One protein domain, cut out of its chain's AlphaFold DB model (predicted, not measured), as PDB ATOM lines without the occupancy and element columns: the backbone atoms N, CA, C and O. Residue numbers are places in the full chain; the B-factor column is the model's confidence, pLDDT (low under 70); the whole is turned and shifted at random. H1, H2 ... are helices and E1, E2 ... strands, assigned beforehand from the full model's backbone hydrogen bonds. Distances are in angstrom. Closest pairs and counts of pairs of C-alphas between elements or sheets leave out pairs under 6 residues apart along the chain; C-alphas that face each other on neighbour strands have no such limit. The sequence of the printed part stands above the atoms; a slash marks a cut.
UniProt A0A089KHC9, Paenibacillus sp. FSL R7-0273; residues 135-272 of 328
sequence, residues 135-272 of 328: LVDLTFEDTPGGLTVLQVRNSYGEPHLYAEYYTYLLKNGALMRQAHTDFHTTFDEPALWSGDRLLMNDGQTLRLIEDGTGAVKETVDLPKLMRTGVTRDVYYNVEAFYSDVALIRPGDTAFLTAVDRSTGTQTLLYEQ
ATOM      1  N   LEU A 135       8.527 -38.828 -24.019       93.06
ATOM      2  CA  LEU A 135       8.218 -39.953 -24.898       93.06
ATOM      3  C   LEU A 135       9.457 -40.831 -25.104       93.06
ATOM      4  O   LEU A 135      10.270 -40.585 -25.997       93.06
ATOM      5  N   VAL A 136       9.580 -41.861 -24.264       95.69
ATOM      6  CA  VAL A 136      10.716 -42.792 -24.272       95.69
ATOM      7  C   VAL A 136      10.417 -44.054 -25.083       95.69
ATOM      8  O   VAL A 136       9.402 -44.707 -24.847       95.69
ATOM      9  N   ASP A 137      11.349 -44.429 -25.958       96.62
ATOM     10  CA  ASP A 137      11.372 -45.687 -26.711       96.62
ATOM     11  C   ASP A 137      12.728 -46.401 -26.540       96.62
ATOM     12  O   ASP A 137      13.756 -45.752 -26.314       96.62
ATOM     13  N   LEU A 138      12.727 -47.739 -26.592       98.12
ATOM     14  CA  LEU A 138      13.922 -48.580 -26.456       98.12
ATOM     15  C   LEU A 138      14.082 -49.452 -27.702       98.12
ATOM     16  O   LEU A 138      13.297 -50.379 -27.915       98.12
ATOM     17  N   THR A 139      15.171 -49.253 -28.437       97.81
ATOM     18  CA  THR A 139      15.560 -50.122 -29.551       97.81
ATOM     19  C   THR A 139      16.777 -50.966 -29.182       97.81
ATOM     20  O   THR A 139      17.640 -50.568 -28.393       97.81
ATOM     21  N   PHE A 140      16.821 -52.179 -29.732       97.75
ATOM     22  CA  PHE A 140      17.863 -53.161 -29.452       97.75
ATOM     23  C   PHE A 140      18.401 -53.743 -30.751       97.75
ATOM     24  O   PHE A 140      17.630 -54.203 -31.594       97.75
ATOM     25  N   GLU A 141      19.721 -53.821 -30.855       97.00
ATOM     26  CA  GLU A 141      20.411 -54.471 -31.960       97.00
ATOM     27  C   GLU A 141      21.498 -55.406 -31.422       97.00
ATOM     28  O   GLU A 141      22.337 -55.002 -30.616       97.00
ATOM     29  N   ASP A 142      21.496 -56.667 -31.856       96.94
ATOM     30  CA  ASP A 142      22.642 -57.545 -31.630       96.94
ATOM     31  C   ASP A 142      23.675 -57.333 -32.722       96.94
ATOM     32  O   ASP A 142      23.364 -57.374 -33.912       96.94
ATOM     33  N   THR A 143      24.927 -57.223 -32.313       96.38
ATOM     34  CA  THR A 143      26.037 -57.095 -33.243       96.38
ATOM     35  C   THR A 143      26.553 -58.483 -33.647       96.38
ATOM     36  O   THR A 143      26.474 -59.434 -32.855       96.38
ATOM     37  N   PRO A 144      27.137 -58.646 -34.849       95.25
ATOM     38  CA  PRO A 144      27.753 -59.908 -35.268       95.25
ATOM     39  C   PRO A 144      28.817 -60.450 -34.292       95.25
ATOM     40  O   PRO A 144      28.961 -61.663 -34.138       95.25
ATOM     41  N   GLY A 145      29.540 -59.566 -33.603       95.00
ATOM     42  CA  GLY A 145      30.544 -59.879 -32.584       95.00
ATOM     43  C   GLY A 145      29.977 -60.269 -31.215       95.00
ATOM     44  O   GLY A 145      30.751 -60.556 -30.297       95.00
ATOM     45  N   GLY A 146      28.651 -60.307 -31.055       95.88
ATOM     46  CA  GLY A 146      27.980 -60.745 -29.828       95.88
ATOM     47  C   GLY A 146      27.866 -59.667 -28.749       95.88
ATOM     48  O   GLY A 146      27.805 -59.992 -27.560       95.88
ATOM     49  N   LEU A 147      27.870 -58.393 -29.142       97.12
ATOM     50  CA  LEU A 147      27.472 -57.273 -28.291       97.12
ATOM     51  C   LEU A 147      25.983 -56.971 -28.505       97.12
ATOM     52  O   LEU A 147      25.363 -57.450 -29.453       97.12
ATOM     53  N   THR A 148      25.413 -56.156 -27.625       97.75
ATOM     54  CA  THR A 148      24.066 -55.604 -27.801       97.75
ATOM     55  C   THR A 148      24.146 -54.086 -27.727       97.75
ATOM     56  O   THR A 148      24.633 -53.543 -26.733       97.75
ATOM     57  N   VAL A 149      23.664 -53.405 -28.760       98.12
ATOM     58  CA  VAL A 149      23.419 -51.963 -28.752       98.12
ATOM     59  C   VAL A 149      21.997 -51.742 -28.250       98.12
ATOM     60  O   VAL A 149      21.045 -52.273 -28.813       98.12
ATOM     61  N   LEU A 150      21.863 -50.988 -27.166       98.38
ATOM     62  CA  LEU A 150      20.594 -50.468 -26.669       98.38
ATOM     63  C   LEU A 150      20.590 -48.965 -26.914       98.38
ATOM     64  O   LEU A 150      21.423 -48.263 -26.342       98.38
ATOM     65  N   GLN A 151      19.650 -48.469 -27.708       98.06
ATOM     66  CA  GLN A 151      19.409 -47.038 -27.822       98.06
ATOM     67  C   GLN A 151      18.112 -46.696 -27.091       98.06
ATOM     68  O   GLN A 151      17.063 -47.290 -27.335       98.06
ATOM     69  N   VAL A 152      18.202 -45.757 -26.152       98.31
ATOM     70  CA  VAL A 152      17.032 -45.137 -25.532       98.31
ATOM     71  C   VAL A 152      16.821 -43.796 -26.210       98.31
ATOM     72  O   VAL A 152      17.696 -42.932 -26.128       98.31
ATOM     73  N   ARG A 153      15.679 -43.629 -26.870       97.75
ATOM     74  CA  ARG A 153      15.275 -42.369 -27.494       97.75
ATOM     75  C   ARG A 153      14.270 -41.670 -26.587       97.75
ATOM     76  O   ARG A 153      13.292 -42.295 -26.193       97.75
ATOM     77  N   ASN A 154      14.493 -40.401 -26.264       97.69
ATOM     78  CA  ASN A 154      13.542 -39.552 -25.542       97.69
ATOM     79  C   ASN A 154      13.118 -38.407 -26.464       97.69
ATOM     80  O   ASN A 154      13.927 -37.526 -26.728       97.69
ATOM     81  N   SER A 155      11.879 -38.413 -26.964       96.75
ATOM     82  CA  SER A 155      11.344 -37.246 -27.687       96.75
ATOM     83  C   SER A 155      10.737 -36.279 -26.686       96.75
ATOM     84  O   SER A 155       9.985 -36.716 -25.815       96.75
ATOM     85  N   TYR A 156      11.037 -34.990 -26.807       94.69
ATOM     86  CA  TYR A 156      10.624 -33.992 -25.825       94.69
ATOM     87  C   TYR A 156      10.465 -32.593 -26.439       94.69
ATOM     88  O   TYR A 156      10.843 -32.331 -27.581       94.69
ATOM     89  N   GLY A 157       9.885 -31.690 -25.641       91.94
ATOM     90  CA  GLY A 157       9.670 -30.287 -25.989       91.94
ATOM     91  C   GLY A 157       8.479 -30.107 -26.920       91.94
ATOM     92  O   GLY A 157       8.632 -30.250 -28.124       91.94
ATOM     93  N   GLU A 158       7.304 -29.789 -26.364       85.56
ATOM     94  CA  GLU A 158       6.028 -29.640 -27.086       85.56
ATOM     95  C   GLU A 158       6.182 -28.824 -28.389       85.56
ATOM     96  O   GLU A 158       6.637 -27.678 -28.314       85.56
ATOM     97  N   PRO A 159       5.797 -29.350 -29.573       91.19
ATOM     98  CA  PRO A 159       5.074 -30.606 -29.861       91.19
ATOM     99  C   PRO A 159       5.933 -31.887 -30.038       91.19
ATOM    100  O   PRO A 159       5.553 -32.774 -30.796       91.19
ATOM    101  N   HIS A 160       7.039 -32.030 -29.309       93.75
ATOM    102  CA  HIS A 160       8.094 -33.060 -29.419       93.75
ATOM    103  C   HIS A 160       9.082 -32.816 -30.570       93.75
ATOM    104  O   HIS A 160       9.328 -33.677 -31.414       93.75
ATOM    105  N   LEU A 161       9.636 -31.604 -30.599       93.88
ATOM    106  CA  LEU A 161      10.564 -31.135 -31.633       93.88
ATOM    107  C   LEU A 161      12.007 -31.607 -31.438       93.88
ATOM    108  O   LEU A 161      12.803 -31.523 -32.367       93.88
ATOM    109  N   TYR A 162      12.346 -32.134 -30.264       95.12
ATOM    110  CA  TYR A 162      13.698 -32.586 -29.946       95.12
ATOM    111  C   TYR A 162      13.719 -34.069 -29.594       95.12
ATOM    112  O   TYR A 162      12.712 -34.635 -29.151       95.12
ATOM    113  N   ALA A 163      14.867 -34.702 -29.808       96.00
ATOM    114  CA  ALA A 163      15.117 -36.083 -29.452       96.00
ATOM    115  C   ALA A 163      16.521 -36.256 -28.866       96.00
ATOM    116  O   ALA A 163      17.526 -36.025 -29.536       96.00
ATOM    117  N   GLU A 164      16.567 -36.770 -27.638       96.88
ATOM    118  CA  GLU A 164      17.794 -37.266 -27.024       96.88
ATOM    119  C   GLU A 164      17.987 -38.743 -27.372       96.88
ATOM    120  O   GLU A 164      17.044 -39.544 -27.338       96.88
ATOM    121  N   TYR A 165      19.232 -39.115 -27.637       97.69
ATOM    122  CA  TYR A 165      19.662 -40.467 -27.952       97.69
ATOM    123  C   TYR A 165      20.715 -40.902 -26.937       97.69
ATOM    124  O   TYR A 165      21.840 -40.399 -26.922       97.69
ATOM    125  N   TYR A 166      20.362 -41.875 -26.099       98.25
ATOM    126  CA  TYR A 166      21.276 -42.520 -25.162       98.25
ATOM    127  C   TYR A 166      21.653 -43.895 -25.707       98.25
ATOM    128  O   TYR A 166      20.855 -44.832 -25.662       98.25
ATOM    129  N   THR A 167      22.876 -44.032 -26.207       98.31
ATOM    130  CA  THR A 167      23.367 -45.281 -26.798       98.31
ATOM    131  C   THR A 167      24.229 -46.028 -25.792       98.31
ATOM    132  O   THR A 167      25.272 -45.531 -25.366       98.31
ATOM    133  N   TYR A 168      23.835 -47.250 -25.454       98.38
ATOM    134  CA  TYR A 168      24.528 -48.151 -24.540       98.38
ATOM    135  C   TYR A 168      25.034 -49.378 -25.293       98.38
ATOM    136  O   TYR A 168      24.266 -50.083 -25.942       98.38
ATOM    137  N   LEU A 169      26.326 -49.675 -25.164       98.25
ATOM    138  CA  LEU A 169      26.918 -50.906 -25.677       98.25
ATOM    139  C   LEU A 169      27.080 -51.897 -24.531       98.25
ATOM    140  O   LEU A 169      27.771 -51.613 -23.546       98.25
ATOM    141  N   LEU A 170      26.450 -53.056 -24.665       97.31
ATOM    142  CA  LEU A 170      26.349 -54.070 -23.628       97.31
ATOM    143  C   LEU A 170      27.039 -55.365 -24.057       97.31
ATOM    144  O   LEU A 170      27.028 -55.742 -25.228       97.31
ATOM    145  N   LYS A 171      27.570 -56.098 -23.077       95.25
ATOM    146  CA  LYS A 171      28.019 -57.485 -23.249       95.25
ATOM    147  C   LYS A 171      27.501 -58.321 -22.100       95.25
ATOM    148  O   LYS A 171      27.829 -58.060 -20.945       95.25
ATOM    149  N   ASN A 172      26.675 -59.318 -22.415       90.31
ATOM    150  CA  ASN A 172      26.012 -60.168 -21.420       90.31
ATOM    151  C   ASN A 172      25.256 -59.355 -20.346       90.31
ATOM    152  O   ASN A 172      25.327 -59.668 -19.160       90.31
ATOM    153  N   GLY A 173      24.587 -58.270 -20.754       88.69
ATOM    154  CA  GLY A 173      23.850 -57.372 -19.856       88.69
ATOM    155  C   GLY A 173      24.710 -56.382 -19.059       88.69
ATOM    156  O   GLY A 173      24.155 -55.511 -18.398       88.69
ATOM    157  N   ALA A 174      26.041 -56.457 -19.130       92.25
ATOM    158  CA  ALA A 174      26.926 -55.486 -18.491       92.25
ATOM    159  C   ALA A 174      27.215 -54.297 -19.418       92.25
ATOM    160  O   ALA A 174      27.532 -54.486 -20.596       92.25
ATOM    161  N   LEU A 175      27.156 -53.079 -18.871       96.25
ATOM    162  CA  LEU A 175      27.482 -51.849 -19.590       96.25
ATOM    163  C   LEU A 175      28.981 -51.771 -19.906       96.25
ATOM    164  O   LEU A 175      29.812 -51.772 -19.000       96.25
ATOM    165  N   MET A 176      29.326 -51.655 -21.188       96.50
ATOM    166  CA  MET A 176      30.708 -51.463 -21.647       96.50
ATOM    167  C   MET A 176      31.014 -50.001 -21.967       96.50
ATOM    168  O   MET A 176      32.090 -49.485 -21.647       96.50
ATOM    169  N   ARG A 177      30.084 -49.343 -22.662       97.44
ATOM    170  CA  ARG A 177      30.212 -47.966 -23.144       97.44
ATOM    171  C   ARG A 177      28.845 -47.311 -23.174       97.44
ATOM    172  O   ARG A 177      27.845 -47.983 -23.397       97.44
ATOM    173  N   GLN A 178      28.842 -45.994 -23.037       97.75
ATOM    174  CA  GLN A 178      27.664 -45.169 -23.259       97.75
ATOM    175  C   GLN A 178      28.040 -43.897 -24.015       97.75
ATOM    176  O   GLN A 178      29.182 -43.431 -23.898       97.75
ATOM    177  N   ALA A 179      27.095 -43.354 -24.767       97.75
ATOM    178  CA  ALA A 179      27.146 -42.040 -25.393       97.75
ATOM    179  C   ALA A 179      25.762 -41.389 -25.302       97.75
ATOM    180  O   ALA A 179      24.759 -42.094 -25.185       97.75
ATOM    181  N   HIS A 180      25.732 -40.061 -25.315       96.81
ATOM    182  CA  HIS A 180      24.508 -39.277 -25.236       96.81
ATOM    183  C   HIS A 180      24.623 -38.080 -26.168       96.81
ATOM    184  O   HIS A 180      25.613 -37.356 -26.093       96.81
ATOM    185  N   THR A 181      23.615 -37.877 -27.003       95.50
ATOM    186  CA  THR A 181      23.514 -36.723 -27.893       95.50
ATOM    187  C   THR A 181      22.054 -36.319 -28.054       95.50
ATOM    188  O   THR A 181      21.164 -37.122 -27.791       95.50
ATOM    189  N   ASP A 182      21.815 -35.093 -28.499       94.06
ATOM    190  CA  ASP A 182      20.485 -34.495 -28.597       94.06
ATOM    191  C   ASP A 182      20.399 -33.623 -29.849       94.06
ATOM    192  O   ASP A 182      21.323 -32.852 -30.129       94.06
ATOM    193  N   PHE A 183      19.319 -33.792 -30.614       93.94
ATOM    194  CA  PHE A 183      19.079 -33.094 -31.871       93.94
ATOM    195  C   PHE A 183      17.596 -32.815 -32.115       93.94
ATOM    196  O   PHE A 183      16.703 -33.407 -31.509       93.94
ATOM    197  N   HIS A 184      17.336 -31.930 -33.074       94.00
ATOM    198  CA  HIS A 184      15.991 -31.692 -33.579       94.00
ATOM    199  C   HIS A 184      15.445 -32.932 -34.311       94.00
ATOM    200  O   HIS A 184      16.181 -33.618 -35.017       94.00
ATOM    201  N   THR A 185      14.143 -33.205 -34.207       91.88
ATOM    202  CA  THR A 185      13.498 -34.392 -34.809       91.88
ATOM    203  C   THR A 185      13.372 -34.346 -36.331       91.88
ATOM    204  O   THR A 185      12.962 -35.328 -36.946       91.88
ATOM    205  N   THR A 186      13.730 -33.222 -36.949       91.12
ATOM    206  CA  THR A 186      13.870 -33.092 -38.408       91.12
ATOM    207  C   THR A 186      15.161 -33.721 -38.923       91.12
ATOM    208  O   THR A 186      15.289 -33.931 -40.125       91.12
ATOM    209  N   PHE A 187      16.120 -34.014 -38.041       92.38
ATOM    210  CA  PHE A 187      17.380 -34.643 -38.416       92.38
ATOM    211  C   PHE A 187      17.184 -36.159 -38.490       92.38
ATOM    212  O   PHE A 187      16.311 -36.713 -37.816       92.38
ATOM    213  N   ASP A 188      18.014 -36.844 -39.277       90.94
ATOM    214  CA  ASP A 188      18.063 -38.303 -39.210       90.94
ATOM    215  C   ASP A 188      18.668 -38.752 -37.870       90.94
ATOM    216  O   ASP A 188      19.438 -38.032 -37.224       90.94
ATOM    217  N   GLU A 189      18.312 -39.960 -37.434       93.56
ATOM    218  CA  GLU A 189      18.870 -40.520 -36.205       93.56
ATOM    219  C   GLU A 189      20.400 -40.641 -36.310       93.56
ATOM    220  O   GLU A 189      20.919 -40.964 -37.385       93.56
ATOM    221  N   PRO A 190      21.146 -40.434 -35.207       95.56
ATOM    222  CA  PRO A 190      22.587 -40.628 -35.219       95.56
ATOM    223  C   PRO A 190      22.936 -42.046 -35.672       95.56
ATOM    224  O   PRO A 190      22.436 -43.029 -35.117       95.56
ATOM    225  N   ALA A 191      23.836 -42.162 -36.646       95.94
ATOM    226  CA  ALA A 191      24.240 -43.451 -37.177       95.94
ATOM    227  C   ALA A 191      24.861 -44.326 -36.081       95.94
ATOM    228  O   ALA A 191      25.807 -43.921 -35.399       95.94
ATOM    229  N   LEU A 192      24.359 -45.554 -35.949       96.06
ATOM    230  CA  LEU A 192      24.936 -46.583 -35.075       96.06
ATOM    231  C   LEU A 192      26.053 -47.372 -35.763       96.06
ATOM    232  O   LEU A 192      26.897 -47.967 -35.092       96.06
ATOM    233  N   TRP A 193      26.087 -47.336 -37.095       93.75
ATOM    234  CA  TRP A 193      27.036 -48.074 -37.916       93.75
ATOM    235  C   TRP A 193      27.608 -47.227 -39.034       93.75
ATOM    236  O   TRP A 193      26.945 -46.366 -39.609       93.75
ATOM    237  N   SER A 194      28.835 -47.559 -39.411       84.06
ATOM    238  CA  SER A 194      29.359 -47.237 -40.728       84.06
ATOM    239  C   SER A 194      30.278 -48.353 -41.199       84.06
ATOM    240  O   SER A 194      31.304 -48.644 -40.576       84.06
ATOM    241  N   GLY A 195      29.884 -49.012 -42.290       79.12
ATOM    242  CA  GLY A 195      30.522 -50.252 -42.721       79.12
ATOM    243  C   GLY A 195      30.396 -51.332 -41.644       79.12
ATOM    244  O   GLY A 195      29.293 -51.680 -41.242       79.12
ATOM    245  N   ASP A 196      31.532 -51.842 -41.174       81.19
ATOM    246  CA  ASP A 196      31.649 -52.881 -40.143       81.19
ATOM    247  C   ASP A 196      31.917 -52.325 -38.732       81.19
ATOM    248  O   ASP A 196      32.220 -53.083 -37.807       81.19
ATOM    249  N   ARG A 197      31.847 -51.000 -38.551       86.50
ATOM    250  CA  ARG A 197      32.203 -50.338 -37.292       86.50
ATOM    251  C   ARG A 197      30.985 -49.770 -36.594       86.50
ATOM    252  O   ARG A 197      30.201 -49.040 -37.197       86.50
ATOM    253  N   LEU A 198      30.922 -50.029 -35.293       96.50
ATOM    254  CA  LEU A 198      29.968 -49.410 -34.386       96.50
ATOM    255  C   LEU A 198      30.374 -47.966 -34.114       96.50
ATOM    256  O   LEU A 198      31.542 -47.675 -33.831       96.50
ATOM    257  N   LEU A 199      29.402 -47.070 -34.155       97.62
ATOM    258  CA  LEU A 199      29.569 -45.650 -33.906       97.62
ATOM    259  C   LEU A 199      28.912 -45.276 -32.579       97.62
ATOM    260  O   LEU A 199      27.791 -45.670 -32.272       97.62
ATOM    261  N   MET A 200      29.627 -44.494 -31.773       97.94
ATOM    262  CA  MET A 200      29.098 -43.909 -30.545       97.94
ATOM    263  C   MET A 200      29.320 -42.403 -30.574       97.94
ATOM    264  O   MET A 200      30.420 -41.932 -30.271       97.94
ATOM    265  N   ASN A 201      28.271 -41.681 -30.960       97.75
ATOM    266  CA  ASN A 201      28.241 -40.227 -31.039       97.75
ATOM    267  C   ASN A 201      27.743 -39.626 -29.716       97.75
ATOM    268  O   ASN A 201      26.652 -39.973 -29.268       97.75
ATOM    269  N   ASP A 202      28.527 -38.741 -29.095       96.25
ATOM    270  CA  ASP A 202      28.081 -37.898 -27.968       96.25
ATOM    271  C   ASP A 202      27.889 -36.416 -28.354       96.25
ATOM    272  O   ASP A 202      27.804 -35.524 -27.511       96.25
ATOM    273  N   GLY A 203      27.863 -36.160 -29.662       94.88
ATOM    274  CA  GLY A 203      27.669 -34.871 -30.311       94.88
ATOM    275  C   GLY A 203      28.857 -33.916 -30.222       94.88
ATOM    276  O   GLY A 203      28.863 -32.911 -30.917       94.88
ATOM    277  N   GLN A 204      29.905 -34.227 -29.462       94.31
ATOM    278  CA  GLN A 204      31.205 -33.533 -29.527       94.31
ATOM    279  C   GLN A 204      32.315 -34.480 -29.993       94.31
ATOM    280  O   GLN A 204      33.274 -34.085 -30.656       94.31
ATOM    281  N   THR A 205      32.172 -35.752 -29.648       96.06
ATOM    282  CA  THR A 205      33.122 -36.816 -29.909       96.06
ATOM    283  C   THR A 205      32.408 -37.976 -30.581       96.06
ATOM    284  O   THR A 205      31.379 -38.468 -30.115       96.06
ATOM    285  N   LEU A 206      33.017 -38.486 -31.648       98.00
ATOM    286  CA  LEU A 206      32.626 -39.755 -32.244       98.00
ATOM    287  C   LEU A 206      33.666 -40.815 -31.897       98.00
ATOM    288  O   LEU A 206      34.861 -40.647 -32.151       98.00
ATOM    289  N   ARG A 207      33.219 -41.934 -31.327       98.25
ATOM    290  CA  ARG A 207      34.071 -43.104 -31.080       98.25
ATOM    291  C   ARG A 207      33.679 -44.238 -32.010       98.25
ATOM    292  O   ARG A 207      32.513 -44.617 -32.056       98.25
ATOM    293  N   LEU A 208      34.670 -44.797 -32.698       97.56
ATOM    294  CA  LEU A 208      34.509 -46.000 -33.509       97.56
ATOM    295  C   LEU A 208      34.897 -47.191 -32.642       97.56
ATOM    296  O   LEU A 208      36.026 -47.266 -32.142       97.56
ATOM    297  N   ILE A 209      33.955 -48.102 -32.447       97.12
ATOM    298  CA  ILE A 209      34.086 -49.226 -31.532       97.12
ATOM    299  C   ILE A 209      34.284 -50.516 -32.325       97.12
ATOM    300  O   ILE A 209      33.585 -50.788 -33.298       97.12
ATOM    301  N   GLU A 210      35.260 -51.314 -31.898       95.12
ATOM    302  CA  GLU A 210      35.445 -52.674 -32.391       95.12
ATOM    303  C   GLU A 210      34.340 -53.584 -31.871       95.12
ATOM    304  O   GLU A 210      34.131 -53.714 -30.658       95.12
ATOM    305  N   ASP A 211      33.672 -54.248 -32.809       94.56
ATOM    306  CA  ASP A 211      32.658 -55.236 -32.494       94.56
ATOM    307  C   ASP A 211      33.252 -56.449 -31.742       94.56
ATOM    308  O   ASP A 211      34.409 -56.837 -31.914       94.56
ATOM    309  N   GLY A 212      32.472 -57.028 -30.833       92.81
ATOM    310  CA  GLY A 212      32.832 -58.145 -29.958       92.81
ATOM    311  C   GLY A 212      33.708 -57.794 -28.750       92.81
ATOM    312  O   GLY A 212      33.548 -58.399 -27.678       92.81
ATOM    313  N   THR A 213      34.605 -56.807 -28.860       94.56
ATOM    314  CA  THR A 213      35.492 -56.395 -27.751       94.56
ATOM    315  C   THR A 213      35.034 -55.122 -27.044       94.56
ATOM    316  O   THR A 213      35.344 -54.957 -25.863       94.56
ATOM    317  N   GLY A 214      34.325 -54.219 -27.729       94.56
ATOM    318  CA  GLY A 214      33.970 -52.899 -27.198       94.56
ATOM    319  C   GLY A 214      35.165 -51.937 -27.063       94.56
ATOM    320  O   GLY A 214      35.075 -50.902 -26.382       94.56
ATOM    321  N   ALA A 215      36.311 -52.275 -27.664       95.81
ATOM    322  CA  ALA A 215      37.498 -51.431 -27.666       95.81
ATOM    323  C   ALA A 215      37.304 -50.222 -28.590       95.81
ATOM    324  O   ALA A 215      36.776 -50.343 -29.690       95.81
ATOM    325  N   VAL A 216      37.765 -49.049 -28.155       97.12
ATOM    326  CA  VAL A 216      37.753 -47.846 -28.996       97.12
ATOM    327  C   VAL A 216      38.918 -47.946 -29.979       97.12
ATOM    328  O   VAL A 216      40.071 -48.006 -29.553       97.12
ATOM    329  N   LYS A 217      38.626 -47.985 -31.282       95.12
ATOM    330  CA  LYS A 217      39.638 -48.009 -32.352       95.12
ATOM    331  C   LYS A 217      40.043 -46.616 -32.793       95.12
ATOM    332  O   LYS A 217      41.196 -46.396 -33.141       95.12
ATOM    333  N   GLU A 218      39.091 -45.695 -32.772       96.25
ATOM    334  CA  GLU A 218      39.301 -44.314 -33.171       96.25
ATOM    335  C   GLU A 218      38.429 -43.396 -32.312       96.25
ATOM    336  O   GLU A 218      37.322 -43.762 -31.911       96.25
ATOM    337  N   THR A 219      38.949 -42.213 -31.995       97.69
ATOM    338  CA  THR A 219      38.219 -41.127 -31.334       97.69
ATOM    339  C   THR A 219      38.406 -39.871 -32.162       97.69
ATOM    340  O   THR A 219      39.539 -39.483 -32.444       97.69
ATOM    341  N   VAL A 220      37.297 -39.259 -32.555       96.38
ATOM    342  CA  VAL A 220      37.253 -38.114 -33.461       96.38
ATOM    343  C   VAL A 220      36.666 -36.930 -32.710       96.38
ATOM    344  O   VAL A 220      35.576 -37.030 -32.155       96.38
ATOM    345  N   ASP A 221      37.400 -35.821 -32.709       94.50
ATOM    346  CA  ASP A 221      36.946 -34.517 -32.223       94.50
ATOM    347  C   ASP A 221      36.111 -33.860 -33.335       94.50
ATOM    348  O   ASP A 221      36.658 -33.456 -34.368       94.50
ATOM    349  N   LEU A 222      34.785 -33.846 -33.163       94.50
ATOM    350  CA  LEU A 222      33.840 -33.367 -34.175       94.50
ATOM    351  C   LEU A 222      33.950 -31.852 -34.411       94.50
ATOM    352  O   LEU A 222      34.041 -31.481 -35.581       94.50
ATOM    353  N   PRO A 223      34.048 -30.978 -33.383       92.38
ATOM    354  CA  PRO A 223      34.328 -29.556 -33.598       92.38
ATOM    355  C   PRO A 223      35.592 -29.322 -34.430       92.38
ATOM    356  O   PRO A 223      35.596 -28.532 -35.377       92.38
ATOM    357  N   LYS A 224      36.676 -30.048 -34.123       91.50
ATOM    358  CA  LYS A 224      37.936 -29.928 -34.860       91.50
ATOM    359  C   LYS A 224      37.802 -30.407 -36.305       91.50
ATOM    360  O   LYS A 224      38.351 -29.760 -37.198       91.50
ATOM    361  N   LEU A 225      37.094 -31.512 -36.543       92.50
ATOM    362  CA  LEU A 225      36.819 -32.022 -37.890       92.50
ATOM    363  C   LEU A 225      35.964 -31.031 -38.696       92.50
ATOM    364  O   LEU A 225      36.279 -30.741 -39.849       92.50
ATOM    365  N   MET A 226      34.950 -30.449 -38.056       90.69
ATOM    366  CA  MET A 226      34.069 -29.429 -38.626       90.69
ATOM    367  C   MET A 226      34.708 -28.039 -38.696       90.69
ATOM    368  O   MET A 226      34.061 -27.101 -39.156       90.69
ATOM    369  N   ARG A 227      35.976 -27.877 -38.289       84.50
ATOM    370  CA  ARG A 227      36.741 -26.615 -38.352       84.50
ATOM    371  C   ARG A 227      35.997 -25.400 -37.792       84.50
ATOM    372  O   ARG A 227      36.336 -24.261 -38.114       84.50
ATOM    373  N   THR A 228      35.002 -25.626 -36.948       66.56
ATOM    374  CA  THR A 228      34.296 -24.562 -36.260       66.56
ATOM    375  C   THR A 228      35.253 -24.025 -35.206       66.56
ATOM    376  O   THR A 228      36.000 -24.773 -34.566       66.56
ATOM    377  N   GLY A 229      35.323 -22.703 -35.073       56.25
ATOM    378  CA  GLY A 229      36.138 -22.075 -34.040       56.25
ATOM    379  C   GLY A 229      35.542 -22.389 -32.675       56.25
ATOM    380  O   GLY A 229      34.778 -21.575 -32.192       56.25
ATOM    381  N   VAL A 230      35.856 -23.571 -32.129       51.50
ATOM    382  CA  VAL A 230      35.422 -24.189 -30.861       51.50
ATOM    383  C   VAL A 230      34.458 -23.317 -30.049       51.50
ATOM    384  O   VAL A 230      34.809 -22.784 -28.994       51.50
ATOM    385  N   THR A 231      33.230 -23.156 -30.533       53.03
ATOM    386  CA  THR A 231      32.134 -22.690 -29.696       53.03
ATOM    387  C   THR A 231      31.661 -23.929 -28.960       53.03
ATOM    388  O   THR A 231      31.251 -24.913 -29.568       53.03
ATOM    389  N   ARG A 232      31.806 -23.929 -27.633       57.31
ATOM    390  CA  ARG A 232      31.541 -25.075 -26.744       57.31
ATOM    391  C   ARG A 232      30.069 -25.527 -26.696       57.31
ATOM    392  O   ARG A 232      29.720 -26.319 -25.830       57.31
ATOM    393  N   ASP A 233      29.242 -25.080 -27.636       73.31
ATOM    394  CA  ASP A 233      27.785 -25.132 -27.543       73.31
ATOM    395  C   ASP A 233      27.106 -25.776 -28.769       73.31
ATOM    396  O   ASP A 233      25.883 -25.869 -28.798       73.31
ATOM    397  N   VAL A 234      27.860 -26.244 -29.777       88.19
ATOM    398  CA  VAL A 234      27.288 -26.908 -30.967       88.19
ATOM    399  C   VAL A 234      27.476 -28.417 -30.883       88.19
ATOM    400  O   VAL A 234      28.611 -28.885 -30.905       88.19
ATOM    401  N   TYR A 235      26.381 -29.177 -30.824       93.00
ATOM    402  CA  TYR A 235      26.396 -30.637 -30.969       93.00
ATOM    403  C   TYR A 235      26.351 -31.031 -32.454       93.00
ATOM    404  O   TYR A 235      25.740 -30.343 -33.269       93.00
ATOM    405  N   TYR A 236      26.982 -32.145 -32.812       95.44
ATOM    406  CA  TYR A 236      27.163 -32.609 -34.188       95.44
ATOM    407  C   TYR A 236      26.506 -33.972 -34.396       95.44
ATOM    408  O   TYR A 236      26.973 -34.986 -33.867       95.44
ATOM    409  N   ASN A 237      25.432 -34.016 -35.182       96.75
ATOM    410  CA  ASN A 237      24.806 -35.274 -35.561       96.75
ATOM    411  C   ASN A 237      25.649 -35.942 -36.643       96.75
ATOM    412  O   ASN A 237      25.971 -35.316 -37.648       96.75
ATOM    413  N   VAL A 238      26.026 -37.199 -36.437       97.38
ATOM    414  CA  VAL A 238      26.794 -37.977 -37.414       97.38
ATOM    415  C   VAL A 238      25.830 -38.943 -38.086       97.38
ATOM    416  O   VAL A 238      25.391 -39.900 -37.457       97.38
ATOM    417  N   GLU A 239      25.525 -38.696 -39.358       96.06
ATOM    418  CA  GLU A 239      24.579 -39.496 -40.156       96.06
ATOM    419  C   GLU A 239      25.294 -40.582 -40.979       96.06
ATOM    420  O   GLU A 239      24.698 -41.592 -41.341       96.06
ATOM    421  N   ALA A 240      26.598 -40.423 -41.236       95.62
ATOM    422  CA  ALA A 240      27.465 -41.474 -41.774       95.62
ATOM    423  C   ALA A 240      28.947 -41.165 -41.509       95.62
ATOM    424  O   ALA A 240      29.346 -40.001 -41.436       95.62
ATOM    425  N   PHE A 241      29.801 -42.190 -41.406       96.25
ATOM    426  CA  PHE A 241      31.227 -41.978 -41.113       96.25
ATOM    427  C   PHE A 241      32.153 -43.010 -41.771       96.25
ATOM    428  O   PHE A 241      32.480 -44.046 -41.191       96.25
ATOM    429  N   TYR A 242      32.591 -42.751 -42.998       94.69
ATOM    430  CA  TYR A 242      33.481 -43.627 -43.768       94.69
ATOM    431  C   TYR A 242      34.945 -43.211 -43.621       94.69
ATOM    432  O   TYR A 242      35.232 -42.186 -43.021       94.69
ATOM    433  N   SER A 243      35.895 -43.991 -44.147       92.25
ATOM    434  CA  SER A 243      37.344 -43.721 -44.029       92.25
ATOM    435  C   SER A 243      37.797 -42.375 -44.609       92.25
ATOM    436  O   SER A 243      38.749 -41.784 -44.114       92.25
ATOM    437  N   ASP A 244      37.119 -41.908 -45.647       93.81
ATOM    438  CA  ASP A 244      37.443 -40.747 -46.481       93.81
ATOM    439  C   ASP A 244      36.445 -39.591 -46.320       93.81
ATOM    440  O   ASP A 244      36.840 -38.436 -46.443       93.81
ATOM    441  N   VAL A 245      35.182 -39.873 -45.988       95.69
ATOM    442  CA  VAL A 245      34.140 -38.852 -45.797       95.69
ATOM    443  C   VAL A 245      33.320 -39.088 -44.530       95.69
ATOM    444  O   VAL A 245      32.988 -40.224 -44.190       95.69
ATOM    445  N   ALA A 246      32.953 -38.004 -43.854       96.94
ATOM    446  CA  ALA A 246      31.940 -37.978 -42.806       96.94
ATOM    447  C   ALA A 246      30.725 -37.166 -43.267       96.94
ATOM    448  O   ALA A 246      30.895 -36.120 -43.887       96.94
ATOM    449  N   LEU A 247      29.516 -37.629 -42.952       97.31
ATOM    450  CA  LEU A 247      28.287 -36.853 -43.093       97.31
ATOM    451  C   LEU A 247      27.869 -36.365 -41.717       97.31
ATOM    452  O   LEU A 247      27.561 -37.169 -40.832       97.31
ATOM    453  N   ILE A 248      27.934 -35.051 -41.534       97.31
ATOM    454  CA  ILE A 248      27.729 -34.402 -40.246       97.31
ATOM    455  C   ILE A 248      26.715 -33.282 -40.419       97.31
ATOM    456  O   ILE A 248      26.850 -32.449 -41.315       97.31
ATOM    457  N   ARG A 249      25.733 -33.237 -39.525       96.25
ATOM    458  CA  ARG A 249      24.767 -32.151 -39.412       96.25
ATOM    459  C   ARG A 249      24.966 -31.423 -38.079       96.25
ATOM    460  O   ARG A 249      24.666 -31.985 -37.024       96.25
ATOM    461  N   PRO A 250      25.518 -30.200 -38.090       94.00
ATOM    462  CA  PRO A 250      25.617 -29.372 -36.892       94.00
ATOM    463  C   PRO A 250      24.234 -28.986 -36.355       94.00
ATOM    464  O   PRO A 250      23.328 -28.681 -37.128       94.00
ATOM    465  N   GLY A 251      24.076 -28.965 -35.033       91.88
ATOM    466  CA  GLY A 251      22.821 -28.604 -34.370       91.88
ATOM    467  C   GLY A 251      22.419 -27.137 -34.521       91.88
ATOM    468  O   GLY A 251      21.251 -26.811 -34.343       91.88
ATOM    469  N   ASP A 252      23.359 -26.254 -34.859       89.06
ATOM    470  CA  ASP A 252      23.118 -24.824 -35.049       89.06
ATOM    471  C   ASP A 252      22.698 -24.474 -36.484       89.06
ATOM    472  O   ASP A 252      21.765 -23.696 -36.674       89.06
ATOM    473  N   THR A 253      23.358 -25.044 -37.496       91.25
ATOM    474  CA  THR A 253      23.038 -24.780 -38.909       91.25
ATOM    475  C   THR A 253      22.008 -25.739 -39.486       91.25
ATOM    476  O   THR A 253      21.361 -25.396 -40.469       91.25
ATOM    477  N   ALA A 254      21.866 -26.936 -38.908       93.62
ATOM    478  CA  ALA A 254      20.967 -27.994 -39.364       93.62
ATOM    479  C   ALA A 254      21.188 -28.494 -40.804       93.62
ATOM    480  O   ALA A 254      20.388 -29.285 -41.301       93.62
ATOM    481  N   PHE A 255      22.277 -28.105 -41.470       95.00
ATOM    482  CA  PHE A 255      22.565 -28.518 -42.843       95.00
ATOM    483  C   PHE A 255      23.508 -29.718 -42.898       95.00
ATOM    484  O   PHE A 255      24.567 -29.739 -42.261       95.00
ATOM    485  N   LEU A 256      23.128 -30.720 -43.689       97.12
ATOM    486  CA  LEU A 256      23.914 -31.915 -43.924       97.12
ATOM    487  C   LEU A 256      25.175 -31.549 -44.698       97.12
ATOM    488  O   LEU A 256      25.141 -31.075 -45.838       97.12
ATOM    489  N   THR A 257      26.310 -31.795 -44.059       97.44
ATOM    490  CA  THR A 257      27.620 -31.431 -44.577       97.44
ATOM    491  C   THR A 257      28.437 -32.688 -44.821       97.44
ATOM    492  O   THR A 257      28.653 -33.489 -43.910       97.44
ATOM    493  N   ALA A 258      28.933 -32.851 -46.047       97.56
ATOM    494  CA  ALA A 258      29.967 -33.830 -46.346       97.56
ATOM    495  C   ALA A 258      31.340 -33.249 -46.001       97.56
ATOM    496  O   ALA A 258      31.707 -32.176 -46.477       97.56
ATOM    497  N   VAL A 259      32.102 -33.969 -45.183       96.81
ATOM    498  CA  VAL A 259      33.436 -33.574 -44.730       96.81
ATOM    499  C   VAL A 259      34.455 -34.574 -45.236       96.81
ATOM    500  O   VAL A 259      34.460 -35.729 -44.808       96.81
ATOM    501  N   ASP A 260      35.350 -34.131 -46.110       94.50
ATOM    502  CA  ASP A 260      36.548 -34.888 -46.456       94.50
ATOM    503  C   ASP A 260      37.417 -35.027 -45.200       94.50
ATOM    504  O   ASP A 260      37.876 -34.040 -44.622       94.50
ATOM    505  N   ARG A 261      37.651 -36.262 -44.761       92.56
ATOM    506  CA  ARG A 261      38.383 -36.545 -43.521       92.56
ATOM    507  C   ARG A 261      39.884 -36.302 -43.630       92.56
ATOM    508  O   ARG A 261      40.533 -36.099 -42.605       92.56
ATOM    509  N   SER A 262      40.440 -36.347 -44.837       90.62
ATOM    510  CA  SER A 262      41.866 -36.132 -45.088       90.62
ATOM    511  C   SER A 262      42.200 -34.644 -45.148       90.62
ATOM    512  O   SER A 262      43.183 -34.195 -44.554       90.62
ATOM    513  N   THR A 263      41.345 -33.864 -45.813       89.69
ATOM    514  CA  THR A 263      41.581 -32.441 -46.055       89.69
ATOM    515  C   THR A 263      40.768 -31.532 -45.151       89.69
ATOM    516  O   THR A 263      41.057 -30.341 -45.126       89.69
ATOM    517  N   GLY A 264      39.762 -32.034 -44.429       88.75
ATOM    518  CA  GLY A 264      38.792 -31.244 -43.660       88.75
ATOM    519  C   GLY A 264      37.911 -30.337 -44.525       88.75
ATOM    520  O   GLY A 264      37.344 -29.369 -44.014       88.75
ATOM    521  N   THR A 265      37.879 -30.562 -45.841       92.56
ATOM    522  CA  THR A 265      37.058 -29.785 -46.776       92.56
ATOM    523  C   THR A 265      35.593 -30.114 -46.548       92.56
ATOM    524  O   THR A 265      35.240 -31.282 -46.411       92.56
ATOM    525  N   GLN A 266      34.754 -29.083 -46.497       95.06
ATOM    526  CA  GLN A 266      33.329 -29.209 -46.221       95.06
ATOM    527  C   GLN A 266      32.523 -28.838 -47.458       95.06
ATOM    528  O   GLN A 266      32.786 -27.806 -48.077       95.06
ATOM    529  N   THR A 267      31.528 -29.660 -47.770       96.75
ATOM    530  CA  THR A 267      30.550 -29.423 -48.827       96.75
ATOM    531  C   THR A 267      29.155 -29.485 -48.223       96.75
ATOM    532  O   THR A 267      28.740 -30.537 -47.733       96.75
ATOM    533  N   LEU A 268      28.419 -28.376 -48.284       96.69
ATOM    534  CA  LEU A 268      26.994 -28.352 -47.961       96.69
ATOM    535  C   LEU A 268      26.233 -29.088 -49.066       96.69
ATOM    536  O   LEU A 268      26.308 -28.707 -50.237       96.69
ATOM    537  N   LEU A 269      25.530 -30.166 -48.715       97.25
ATOM    538  CA  LEU A 269      24.929 -31.042 -49.722       97.25
ATOM    539  C   LEU A 269      23.733 -30.397 -50.431       97.25
ATOM    540  O   LEU A 269      23.538 -30.646 -51.619       97.25
ATOM    541  N   TYR A 270      22.992 -29.509 -49.764       95.19
ATOM    542  CA  TYR A 270      21.877 -28.793 -50.395       95.19
ATOM    543  C   TYR A 270      22.335 -27.860 -51.526       95.19
ATOM    544  O   TYR A 270      21.588 -27.627 -52.475       95.19
ATOM    545  N   GLU A 271      23.571 -27.351 -51.484       95.94
ATOM    546  CA  GLU A 271      24.134 -26.504 -52.547       95.94
ATOM    547  C   GLU A 271      24.485 -27.298 -53.810       95.94
ATOM    548  O   GLU A 271      24.766 -26.713 -54.852       95.94
ATOM    549  N   GLN A 272      24.474 -28.632 -53.721       95.75
ATOM    550  CA  GLN A 272      24.745 -29.529 -54.846       95.75
ATOM    551  C   GLN A 272      23.467 -29.922 -55.605       95.75
ATOM    552  O   GLN A 272      23.541 -30.601 -56.630       95.75
TER     553      GLN A 272
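This is residues 135 to 272 of the 328 residues of a protein of Paenibacillus sp. FSL R7-0273 (UniProt A0A089KHC9). A long, twisted wing of four strands, E1 to E4, is partly face to face with a small three-stranded sheet, E5 to E7, at its E4 side, as a loose sandwich; a third sheet, E8 to E11, meets both at its edge strand E8 and reaches away from the wing. Two tiny helices lie at the third sheet: H1 where the chain comes over from E7, and H2 at the far end after E11. The printed part has 138 residues with eleven named strands and two named helices, in the order E1 to E7, H1, E8 to E11, H2, and its class is mostly strand. The sheets run E1 E2 E3 E4, E5 E6 E7 and E8 E9 E10 E11, each antiparallel throughout. The whole is compact, with a radius of gyration of the C-alphas of 14.9 A and spans of 44 by 40 by 27 A.

Start with E1, residues 135 to 142, E2, residues 148 to 156, E3, residues 162 to 171, and E4, residues 174 to 184: they form a meander, each strand the antiparallel neighbour of the one before. Look for N 137 and O 153 of the hairpin E1 and E2, 2.9 A apart, N 152 and O 166 of E2 and E3, 2.9 A, and N 165 and O 181 of E3 and E4, 2.8 A. E4 bends by 59 degrees at residue 177. Next come E5, residues 197 to 201, E6, residues 205 to 209, and E7, residues 216 to 221, a second meander, with N 200 and O 207 2.9 A apart and N 208 and O 218 3.0 A apart. These two sheets form a sandwich, two sheets face to face, with 28 pairs of C-alphas within 10 A and best planes 18 degrees apart. The closest C-alphas of E4 and E5 are those of Ala 179 and Met 200, 5.8 A. H1, residues 222 to 225, follows E7 directly. The third meander is E8, residues 236 to 241, E9, residues 245 to 250, E10, residues 257 to 260, and E11, residues 266 to 268; find N 239 and O 247, 2.9 A, N 246 and O 259, 2.9 A, and N 258 and O 267, 2.9 A. H1 is on this sheet but only grazes it, and it is only just on the sheet of E5, E6 and E7, with 5 pairs of C-alphas within 10 A. The closest C-alphas of E5 and E8 are those of Asn 201 and Val 238, 6.9 A; those of E4 and E8 are Phe 183 and Asn 237, 7.2 A. E1 and E8 are apart. H2, residues 269 to 272, only grazes the third sheet and is only just on it, with 5 such pairs. Both helices are too short for a pair of O i and N i+4.

Find C-alpha 135 at (8.218, -39.953, -24.898), where E1 begins; from there it runs 23.7 A to C-alpha 142. E2 is 25.5 A long, E3 29.5 A and E4 30.2 A, ending at C-alpha 184 at (15.991, -31.692, -33.579). E5, E6, E7 and E8 are shorter, E9 is 15.6 A, and E10 and E11 are shorter still. H1 and H2 have four residues each; H2 ends at C-alpha 272 at (24.745, -29.529, -54.846).

The C-alphas farthest apart are those of Asn 172 and Glu 271, 45.9 A. The printed part has no cut. The one long link, E4 to E5, is residues 185 to 196, where residues 193 to 194 pair antiparallel with residues 197 to 198 of E5. The mean pLDDT of the printed part is 93.2, and residues 228 to 232 are under 70.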